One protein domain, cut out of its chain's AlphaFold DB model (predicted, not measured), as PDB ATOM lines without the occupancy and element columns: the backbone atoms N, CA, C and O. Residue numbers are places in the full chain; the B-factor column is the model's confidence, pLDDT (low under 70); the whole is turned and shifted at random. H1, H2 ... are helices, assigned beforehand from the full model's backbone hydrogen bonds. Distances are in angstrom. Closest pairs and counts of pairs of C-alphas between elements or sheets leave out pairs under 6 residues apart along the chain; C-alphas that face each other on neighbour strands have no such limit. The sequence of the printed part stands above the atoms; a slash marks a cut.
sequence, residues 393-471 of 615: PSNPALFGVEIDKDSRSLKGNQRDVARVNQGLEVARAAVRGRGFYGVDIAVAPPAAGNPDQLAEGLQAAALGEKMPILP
ATOM      1  N   PRO A 393     130.585 162.628  82.932       87.06
ATOM      2  CA  PRO A 393     129.993 162.188  84.190       87.06
ATOM      3  C   PRO A 393     128.773 163.027  84.587       87.06
ATOM      4  O   PRO A 393     128.712 164.231  84.320       87.06
ATOM      5  N   SER A 394     127.802 162.396  85.245       83.44
ATOM      6  CA  SER A 394     126.611 163.074  85.756       83.44
ATOM      7  C   SER A 394     126.911 163.812  87.067       83.44
ATOM      8  O   SER A 394     127.649 163.330  87.923       83.44
ATOM      9  N   ASN A 395     126.332 165.008  87.221       82.94
ATOM     10  CA  ASN A 395     126.412 165.847  88.425       82.94
ATOM     11  C   ASN A 395     127.831 166.061  89.010       82.94
ATOM     12  O   ASN A 395     128.012 165.918  90.223       82.94
ATOM     13  N   PRO A 396     128.837 166.467  88.205       85.75
ATOM     14  CA  PRO A 396     130.211 166.662  88.688       85.75
ATOM     15  C   PRO A 396     130.312 167.697  89.824       85.75
ATOM     16  O   PRO A 396     131.159 167.567  90.708       85.75
ATOM     17  N   ALA A 397     129.391 168.665  89.873       86.50
ATOM     18  CA  ALA A 397     129.347 169.704  90.901       86.50
ATOM     19  C   ALA A 397     129.191 169.149  92.329       86.50
ATOM     20  O   ALA A 397     129.731 169.733  93.268       86.50
ATOM     21  N   LEU A 398     128.529 167.996  92.503       82.06
ATOM     22  CA  LEU A 398     128.415 167.327  93.810       82.06
ATOM     23  C   LEU A 398     129.772 166.876  94.367       82.06
ATOM     24  O   LEU A 398     129.908 166.646  95.565       82.06
ATOM     25  N   PHE A 399     130.775 166.767  93.500       81.69
ATOM     26  CA  PHE A 399     132.135 166.374  93.838       81.69
ATOM     27  C   PHE A 399     133.105 167.562  93.799       81.69
ATOM     28  O   PHE A 399     134.314 167.358  93.761       81.69
ATOM     29  N   GLY A 400     132.599 168.802  93.778       85.31
ATOM     30  CA  GLY A 400     133.438 169.996  93.664       85.31
ATOM     31  C   GLY A 400     134.124 170.133  92.300       85.31
ATOM     32  O   GLY A 400     135.158 170.793  92.198       85.31
ATOM     33  N   VAL A 401     133.574 169.492  91.262       88.62
ATOM     34  CA  VAL A 401     134.079 169.552  89.888       88.62
ATOM     35  C   VAL A 401     133.135 170.396  89.032       88.62
ATOM     36  O   VAL A 401     131.939 170.129  88.935       88.62
ATOM     37  N   GLU A 402     133.683 171.417  88.389       88.94
ATOM     38  CA  GLU A 402     132.975 172.297  87.467       88.94
ATOM     39  C   GLU A 402     133.079 171.789  86.025       88.94
ATOM     40  O   GLU A 402     134.003 171.062  85.653       88.94
ATOM     41  N   ILE A 403     132.126 172.201  85.194       84.50
ATOM     42  CA  ILE A 403     132.171 171.980  83.747       84.50
ATOM     43  C   ILE A 403     132.819 173.216  83.118       84.50
ATOM     44  O   ILE A 403     132.417 174.342  83.416       84.50
ATOM     45  N   ASP A 404     133.825 173.016  82.271       82.12
ATOM     46  CA  ASP A 404     134.506 174.111  81.582       82.12
ATOM     47  C   ASP A 404     133.621 174.730  80.479       82.12
ATOM     48  O   ASP A 404     132.572 174.202  80.098       82.12
ATOM     49  N   LYS A 405     134.043 175.875  79.936       80.44
ATOM     50  CA  LYS A 405     133.302 176.651  78.927       80.44
ATOM     51  C   LYS A 405     133.066 175.892  77.621       80.44
ATOM     52  O   LYS A 405     132.120 176.199  76.905       80.44
ATOM     53  N   ASP A 406     133.906 174.906  77.314       78.69
ATOM     54  CA  ASP A 406     133.752 174.024  76.153       78.69
ATOM     55  C   ASP A 406     132.645 172.965  76.339       78.69
ATOM     56  O   ASP A 406     132.364 172.194  75.421       78.69
ATOM     57  N   SER A 407     132.006 172.932  77.519       71.00
ATOM     58  CA  SER A 407     130.963 171.986  77.933       71.00
ATOM     59  C   SER A 407     131.377 170.506  77.936       71.00
ATOM     60  O   SER A 407     130.526 169.637  78.161       71.00
ATOM     61  N   ARG A 408     132.663 170.208  77.709       72.12
ATOM     62  CA  ARG A 408     133.221 168.851  77.579       72.12
ATOM     63  C   ARG A 408     134.283 168.565  78.631       72.12
ATOM     64  O   ARG A 408     134.325 167.459  79.161       72.12
ATOM     65  N   SER A 409     135.118 169.549  78.933       81.06
ATOM     66  CA  SER A 409     136.212 169.421  79.882       81.06
ATOM     67  C   SER A 409     135.712 169.618  81.311       81.06
ATOM     68  O   SER A 409     134.807 170.410  81.581       81.06
ATOM     69  N   LEU A 410     136.307 168.873  82.242       85.56
ATOM     70  CA  LEU A 410     136.058 169.020  83.672       85.56
ATOM     71  C   LEU A 410     137.158 169.875  84.293       85.56
ATOM     72  O   LEU A 410     138.346 169.639  84.066       85.56
ATOM     73  N   LYS A 411     136.756 170.843  85.111       85.75
ATOM     74  CA  LYS A 411     137.646 171.763  85.811       85.75
ATOM     75  C   LYS A 411     137.509 171.559  87.314       85.75
ATOM     76  O   LYS A 411     136.411 171.476  87.848       85.75
ATOM     77  N   GLY A 412     138.631 171.494  88.015       84.94
ATOM     78  CA  GLY A 412     138.645 171.313  89.461       84.94
ATOM     79  C   GLY A 412     139.965 170.726  89.928       84.94
ATOM     80  O   GLY A 412     140.936 170.645  89.173       84.94
ATOM     81  N   ASN A 413     139.996 170.300  91.184       86.62
ATOM     82  CA  ASN A 413     141.106 169.521  91.709       86.62
ATOM     83  C   ASN A 413     141.267 168.226  90.893       86.62
ATOM     84  O   ASN A 413     140.305 167.483  90.703       86.62
ATOM     85  N   GLN A 414     142.492 167.936  90.441       84.88
ATOM     86  CA  GLN A 414     142.798 166.754  89.627       84.88
ATOM     87  C   GLN A 414     142.311 165.449  90.265       84.88
ATOM     88  O   GLN A 414     141.850 164.560  89.554       84.88
ATOM     89  N   ARG A 415     142.377 165.336  91.599       83.06
ATOM     90  CA  ARG A 415     141.896 164.147  92.318       83.06
ATOM     91  C   ARG A 415     140.390 163.955  92.175       83.06
ATOM     92  O   ARG A 415     139.943 162.835  91.944       83.06
ATOM     93  N   ASP A 416     139.625 165.034  92.290       85.50
ATOM     94  CA  ASP A 416     138.166 164.984  92.222       85.50
ATOM     95  C   ASP A 416     137.700 164.745  90.779       85.50
ATOM     96  O   ASP A 416     136.837 163.901  90.541       85.50
ATOM     97  N   VAL A 417     138.361 165.373  89.798       85.81
ATOM     98  CA  VAL A 417     138.136 165.102  88.367       85.81
ATOM     99  C   VAL A 417     138.411 163.633  88.032       85.81
ATOM    100  O   VAL A 417     137.582 162.978  87.399       85.81
ATOM    101  N   ALA A 418     139.545 163.088  88.487       84.62
ATOM    102  CA  ALA A 418     139.892 161.686  88.269       84.62
ATOM    103  C   ALA A 418     138.861 160.739  88.901       84.62
ATOM    104  O   ALA A 418     138.418 159.795  88.252       84.62
ATOM    105  N   ARG A 419     138.418 161.028  90.132       83.44
ATOM    106  CA  ARG A 419     137.397 160.243  90.842       83.44
ATOM    107  C   ARG A 419     136.062 160.212  90.097       83.44
ATOM    108  O   ARG A 419     135.429 159.163  90.013       83.44
ATOM    109  N   VAL A 420     135.627 161.351  89.566       87.12
ATOM    110  CA  VAL A 420     134.353 161.474  88.845       87.12
ATOM    111  C   VAL A 420     134.404 160.740  87.499       87.12
ATOM    112  O   VAL A 420     133.474 160.005  87.170       87.12
ATOM    113  N   ASN A 421     135.516 160.846  86.763       86.44
ATOM    114  CA  ASN A 421     135.732 160.077  85.532       86.44
ATOM    115  C   ASN A 421     135.793 158.565  85.793       86.44
ATOM    116  O   ASN A 421     135.148 157.785  85.098       86.44
ATOM    117  N   GLN A 422     136.506 158.155  86.840       86.06
ATOM    118  CA  GLN A 422     136.572 156.763  87.273       86.06
ATOM    119  C   GLN A 422     135.192 156.200  87.634       86.06
ATOM    120  O   GLN A 422     134.876 155.067  87.278       86.06
ATOM    121  N   GLY A 423     134.342 156.984  88.304       87.06
ATOM    122  CA  GLY A 423     132.966 156.582  88.598       87.06
ATOM    123  C   GLY A 423     132.166 156.250  87.334       87.06
ATOM    124  O   GLY A 423     131.447 155.249  87.309       87.06
ATOM    125  N   LEU A 424     132.331 157.040  86.268       89.50
ATOM    126  CA  LEU A 424     131.690 156.779  84.979       89.50
ATOM    127  C   LEU A 424     132.247 155.522  84.295       89.50
ATOM    128  O   LEU A 424     131.466 154.728  83.777       89.50
ATOM    129  N   GLU A 425     133.560 155.292  84.344       89.94
ATOM    130  CA  GLU A 425     134.176 154.061  83.820       89.94
ATOM    131  C   GLU A 425     133.658 152.802  84.525       89.94
ATOM    132  O   GLU A 425     133.292 151.818  83.874       89.94
ATOM    133  N   VAL A 426     133.537 152.847  85.855       90.81
ATOM    134  CA  VAL A 426     132.938 151.759  86.642       90.81
ATOM    135  C   VAL A 426     131.478 151.539  86.246       90.81
ATOM    136  O   VAL A 426     131.053 150.393  86.096       90.81
ATOM    137  N   ALA A 427     130.714 152.612  86.032       91.44
ATOM    138  CA  ALA A 427     129.326 152.512  85.597       91.44
ATOM    139  C   ALA A 427     129.206 151.893  84.191       91.44
ATOM    140  O   ALA A 427     128.398 150.984  83.999       91.44
ATOM    141  N   ARG A 428     130.059 152.302  83.237       92.69
ATOM    142  CA  ARG A 428     130.161 151.697  81.894       92.69
ATOM    143  C   ARG A 428     130.490 150.205  81.974       92.69
ATOM    144  O   ARG A 428     129.859 149.399  81.297       92.69
ATOM    145  N   ALA A 429     131.451 149.815  82.812       92.56
ATOM    146  CA  ALA A 429     131.807 148.409  83.004       92.56
ATOM    147  C   ALA A 429     130.653 147.589  83.611       92.56
ATOM    148  O   ALA A 429     130.382 146.473  83.162       92.56
ATOM    149  N   ALA A 430     129.925 148.164  84.574       92.50
ATOM    150  CA  ALA A 430     128.767 147.523  85.191       92.50
ATOM    151  C   ALA A 430     127.646 147.255  84.173       92.50
ATOM    152  O   ALA A 430     127.147 146.133  84.114       92.50
ATOM    153  N   VAL A 431     127.291 148.237  83.331       92.56
ATOM    154  CA  VAL A 431     126.250 148.053  82.297       92.56
ATOM    155  C   VAL A 431     126.713 147.179  81.127       92.56
ATOM    156  O   VAL A 431     125.897 146.505  80.500       92.56
ATOM    157  N   ARG A 432     128.027 147.107  80.864       92.94
ATOM    158  CA  ARG A 432     128.604 146.109  79.950       92.94
ATOM    159  C   ARG A 432     128.484 144.686  80.500       92.94
ATOM    160  O   ARG A 432     128.390 143.754  79.712       92.94
ATOM    161  N   GLY A 433     128.491 144.475  81.815       92.31
ATOM    162  CA  GLY A 433     128.242 143.153  82.403       92.31
ATOM    163  C   GLY A 433     129.315 142.096  82.103       92.31
ATOM    164  O   GLY A 433     129.010 140.907  82.075       92.31
ATOM    165  N   ARG A 434     130.569 142.505  81.859       91.56
ATOM    166  CA  ARG A 434     131.702 141.595  81.573       91.56
ATOM    167  C   ARG A 434     132.718 141.470  82.710       91.56
ATOM    168  O   ARG A 434     133.725 140.783  82.568       91.56
ATOM    169  N   GLY A 435     132.446 142.097  83.850       92.12
ATOM    170  CA  GLY A 435     133.408 142.274  84.936       92.12
ATOM    171  C   GLY A 435     134.131 143.617  84.843       92.12
ATOM    172  O   GLY A 435     133.751 144.492  84.070       92.12
ATOM    173  N   PHE A 436     135.163 143.775  85.664       91.50
ATOM    174  CA  PHE A 436     135.836 145.050  85.938       91.50
ATOM    175  C   PHE A 436     137.338 145.004  85.651       91.50
ATOM    176  O   PHE A 436     138.104 145.839  86.125       91.50
ATOM    177  N   TYR A 437     137.779 144.011  84.885       88.50
ATOM    178  CA  TYR A 437     139.152 143.945  84.411       88.50
ATOM    179  C   TYR A 437     139.508 145.163  83.548       88.50
ATOM    180  O   TYR A 437     138.717 145.579  82.702       88.50
ATOM    181  N   GLY A 438     140.697 145.730  83.771       80.94
ATOM    182  CA  GLY A 438     141.174 146.924  83.066       80.94
ATOM    183  C   GLY A 438     140.488 148.229  83.485       80.94
ATOM    184  O   GLY A 438     140.837 149.285  82.966       80.94
ATOM    185  N   VAL A 439     139.538 148.179  84.424       84.75
ATOM    186  CA  VAL A 439     138.956 149.377  85.031       84.75
ATOM    187  C   VAL A 439     139.872 149.803  86.169       84.75
ATOM    188  O   VAL A 439     140.046 149.063  87.139       84.75
ATOM    189  N   ASP A 440     140.457 150.994  86.064       74.62
ATOM    190  CA  ASP A 440     141.154 151.601  87.194       74.62
ATOM    191  C   ASP A 440     140.103 151.913  88.261       74.62
ATOM    192  O   ASP A 440     139.258 152.783  88.060       74.62
ATOM    193  N   ILE A 441     140.104 151.169  89.366       72.38
ATOM    194  CA  ILE A 441     139.251 151.413  90.529       72.38
ATOM    195  C   ILE A 441     140.188 151.802  91.662       72.38
ATOM    196  O   ILE A 441     140.966 150.976  92.146       72.38
ATOM    197  N   ALA A 442     140.126 153.064  92.087       53.97
ATOM    198  CA  ALA A 442     140.924 153.549  93.192       53.97
ATOM    199  C   ALA A 442     140.598 152.684  94.404       53.97
ATOM    200  O   ALA A 442     139.430 152.502  94.758       53.97
ATOM    201  N   VAL A 443     141.646 152.141  95.020       47.47
ATOM    202  CA  VAL A 443     141.540 151.386  96.265       47.47
ATOM    203  C   VAL A 443     140.811 152.290  97.250       47.47
ATOM    204  O   VAL A 443     141.348 153.320  97.663       47.47
ATOM    205  N   ALA A 444     139.564 151.944  97.580       37.62
ATOM    206  CA  ALA A 444     138.864 152.608  98.664       37.62
ATOM    207  C   ALA A 444     139.803 152.565  99.880       37.62
ATOM    208  O   ALA A 444     140.381 151.502 100.134       37.62
ATOM    209  N   PRO A 445     139.993 153.677 100.618       32.03
ATOM    210  CA  PRO A 445     140.676 153.594 101.894       32.03
ATOM    211  C   PRO A 445     139.997 152.462 102.666       32.03
ATOM    212  O   PRO A 445     138.758 152.442 102.698       32.03
ATOM    213  N   PRO A 446     140.755 151.484 103.193       32.56
ATOM    214  CA  PRO A 446     140.159 150.373 103.911       32.56
ATOM    215  C   PRO A 446     139.205 150.958 104.944       32.56
ATOM    216  O   PRO A 446     139.559 151.919 105.635       32.56
ATOM    217  N   ALA A 447     137.976 150.439 104.988       35.09
ATOM    218  CA  ALA A 447     137.021 150.838 106.006       35.09
ATOM    219  C   ALA A 447     137.746 150.720 107.351       35.09
ATOM    220  O   ALA A 447     138.241 149.642 107.689       35.09
ATOM    221  N   ALA A 448     137.915 151.849 108.043       30.94
ATOM    222  CA  ALA A 448     138.698 151.912 109.266       30.94
ATOM    223  C   ALA A 448     138.147 150.866 110.246       30.94
ATOM    224  O   ALA A 448     137.035 151.018 110.746       30.94
ATOM    225  N   GLY A 449     138.887 149.771 110.454       35.91
ATOM    226  CA  GLY A 449     138.475 148.716 111.378       35.91
ATOM    227  C   GLY A 449     138.825 147.273 111.017       35.91
ATOM    228  O   GLY A 449     138.669 146.437 111.900       35.91
ATOM    229  N   ASN A 450     139.300 146.945 109.804       41.00
ATOM    230  CA  ASN A 450     139.681 145.558 109.483       41.00
ATOM    231  C   ASN A 450     141.185 145.400 109.144       41.00
ATOM    232  O   ASN A 450     141.587 145.714 108.021       41.00
ATOM    233  N   PRO A 451     142.023 144.929 110.094       39.06
ATOM    234  CA  PRO A 451     143.466 144.734 109.910       39.06
ATOM    235  C   PRO A 451     143.826 143.805 108.743       39.06
ATOM    236  O   PRO A 451     144.827 144.038 108.064       39.06
ATOM    237  N   ASP A 452     142.985 142.807 108.461       46.19
ATOM    238  CA  ASP A 452     143.241 141.807 107.421       46.19
ATOM    239  C   ASP A 452     143.166 142.417 106.011       46.19
ATOM    240  O   ASP A 452     143.976 142.098 105.146       46.19
ATOM    241  N   GLN A 453     142.281 143.398 105.794       44.59
ATOM    242  CA  GLN A 453     142.167 144.108 104.510       44.59
ATOM    243  C   GLN A 453     143.360 145.037 104.240       44.59
ATOM    244  O   GLN A 453     143.724 145.272 103.087       44.59
ATOM    245  N   LEU A 454     143.981 145.566 105.299       44.25
ATOM    246  CA  LEU A 454     145.191 146.380 105.194       44.25
ATOM    247  C   LEU A 454     146.406 145.509 104.834       44.25
ATOM    248  O   LEU A 454     147.215 145.904 103.994       44.25
ATOM    249  N   ALA A 455     146.507 144.318 105.431       47.69
ATOM    250  CA  ALA A 455     147.543 143.338 105.116       47.69
ATOM    251  C   ALA A 455     147.400 142.790 103.682       47.69
ATOM    252  O   ALA A 455     148.387 142.761 102.947       47.69
ATOM    253  N   GLU A 456     146.177 142.460 103.247       48.22
ATOM    254  CA  GLU A 456     145.875 142.051 101.864       48.22
ATOM    255  C   GLU A 456     146.244 143.150 100.851       48.22
ATOM    256  O   GLU A 456     146.883 142.870  99.836       48.22
ATOM    257  N   GLY A 457     145.922 144.418 101.142       46.69
ATOM    258  CA  GLY A 457     146.271 145.555 100.282       46.69
ATOM    259  C   GLY A 457     147.782 145.797 100.148       46.69
ATOM    260  O   GLY A 457     148.249 146.192  99.078       46.69
ATOM    261  N   LEU A 458     148.556 145.524 101.203       49.78
ATOM    262  CA  LEU A 458     150.022 145.599 101.196       49.78
ATOM    263  C   LEU A 458     150.657 144.429 100.430       49.78
ATOM    264  O   LEU A 458     151.615 144.637  99.687       49.78
ATOM    265  N   GLN A 459     150.111 143.219 100.561       49.56
ATOM    266  CA  GLN A 459     150.594 142.032  99.850       49.56
ATOM    267  C   GLN A 459     150.271 142.100  98.347       49.56
ATOM    268  O   GLN A 459     151.133 141.813  97.517       49.56
ATOM    269  N   ALA A 460     149.076 142.581  97.988       46.19
ATOM    270  CA  ALA A 460     148.675 142.827  96.604       46.19
ATOM    271  C   ALA A 460     149.471 143.965  95.943       46.19
ATOM    272  O   ALA A 460     149.639 143.965  94.729       46.19
ATOM    273  N   ALA A 461     149.983 144.930  96.716       47.09
ATOM    274  CA  ALA A 461     150.876 145.968  96.200       47.09
ATOM    275  C   ALA A 461     152.299 145.456  95.898       47.09
ATOM    276  O   ALA A 461     153.027 146.116  95.161       47.09
ATOM    277  N   ALA A 462     152.692 144.304  96.455       51.47
ATOM    278  CA  ALA A 462     154.005 143.690  96.251       51.47
ATOM    279  C   ALA A 462     154.042 142.675  95.089       51.47
ATOM    280  O   ALA A 462     155.126 142.340  94.612       51.47
ATOM    281  N   LEU A 463     152.882 142.190  94.627       51.16
ATOM    282  CA  LEU A 463     152.739 141.181  93.572       51.16
ATOM    283  C   LEU A 463     151.996 141.771  92.362       51.16
ATOM    284  O   LEU A 463     150.770 141.735  92.304       51.16
ATOM    285  N   GLY A 464     152.753 142.299  91.399       57.34
ATOM    286  CA  GLY A 464     152.265 142.568  90.041       57.34
ATOM    287  C   GLY A 464     151.052 143.502  89.930       57.34
ATOM    288  O   GLY A 464     150.921 144.498  90.644       57.34
ATOM    289  N   GLU A 465     150.199 143.212  88.949       63.62
ATOM    290  CA  GLU A 465     149.012 144.002  88.630       63.62
ATOM    291  C   GLU A 465     147.878 143.759  89.636       63.62
ATOM    292  O   GLU A 465     147.651 142.639  90.092       63.62
ATOM    293  N   LYS A 466     147.151 144.818  90.008       67.25
ATOM    294  CA  LYS A 466     146.162 144.754  91.090       67.25
ATOM    295  C   LYS A 466     144.825 144.208  90.599       67.25
ATOM    296  O   LYS A 466     144.242 144.732  89.652       67.25
ATOM    297  N   MET A 467     144.291 143.220  91.317       76.31
ATOM    298  CA  MET A 467     142.908 142.780  91.144       76.31
ATOM    299  C   MET A 467     141.944 143.948  91.434       76.31
ATOM    300  O   MET A 467     142.070 144.580  92.486       76.31
ATOM    301  N   PRO A 468     140.979 144.250  90.545       77.44
ATOM    302  CA  PRO A 468     140.014 145.317  90.787       77.44
ATOM    303  C   PRO A 468     139.114 144.962  91.978       77.44
ATOM    304  O   PRO A 468     138.511 143.889  92.018       77.44
ATOM    305  N   ILE A 469     139.009 145.879  92.944       76.94
ATOM    306  CA  ILE A 469     138.154 145.736  94.129       76.94
ATOM    307  C   ILE A 469     137.047 146.779  94.048       76.94
ATOM    308  O   ILE A 469     137.305 147.979  94.105       76.94
ATOM    309  N   LEU A 470     135.799 146.321  93.946       84.81
ATOM    310  CA  LEU A 470     134.656 147.224  93.857       84.81
ATOM    311  C   LEU A 470     134.466 148.017  95.155       84.81
ATOM    312  O   LEU A 470     134.556 147.433  96.244       84.81
ATOM    313  N   PRO A 471     134.118 149.316  95.068       81.69
ATOM    314  CA  PRO A 471     133.745 150.086  96.242       81.69
ATOM    315  C   PRO A 471     132.533 149.441  96.917       81.69
ATOM    316  O   PRO A 471     131.576 149.023  96.260       81.69
TER     317      PRO A 471
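What this domain is: This is residues 393 to 471 of the 615 residues of the protein "DNA helicase" of Metarhizium guizhouense (strain ARSEF 977) (UniProt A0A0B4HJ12). One long helix, H2, crosses the middle of a loose, drawn-out model; the short H1 and the looped link of residues 400 to 413 lie to one side of it, by its first residues, and on the other side a lone helix, H3, is held off at the end of a long unnamed stretch. That stretch, residues 433 to 450, folds back from the end of H2 before it leads away to H3, and residues 447 to 452 and 458 to 465 stick out. The printed part has 79 residues, with three named helices in the order H1, H2, H3 and no named strand; the class is all helix, with 35 of the 79 residues in named elements. It is loose, with a radius of gyration of the C-alphas of 15.2 A, and elongated, spanning 45 by 29 by 21 A.

Where its parts are: Find C-alpha 396 at (130.211, 166.662, 88.688), where H1 begins; it holds residues 396 to 399. Go on to C-alpha 414 at (142.798, 166.754, 89.627); from there H2 runs to residue 432, 26.9 A from first to last C-alpha. H3, residues 451 to 462, is 17.3 A long and ends at C-alpha 462 at (154.005, 143.690, 96.251).

How they stand to each other: H1 and H2 only just touch, with 3 pairs of C-alphas within 8 A, and H2 does so with residues 416 to 420 alone; look at Phe 399 and Asp 416, whose C-alphas are the closest, 6.4 A apart. H3 is apart from both H1 and H2. Between H1 and H2, residues 402 to 403 pair with residues 410 to 411, antiparallel. In H2 and H3 every O i to N i+4 pair is within hydrogen-bond range; H1 is too short for such a pair.

The domain as a whole: The two C-alphas farthest apart, those of Lys 405 and Asp 452, are 46.1 A apart. The printed part has no cut, and both links are long, with 14 residues from H1 to H2 and 18 from H2 to H3. Read the B-factor column at residues 442 to 466 and you will find pLDDT under 70; the mean of the printed part is 72.6 and that of H3 is 47.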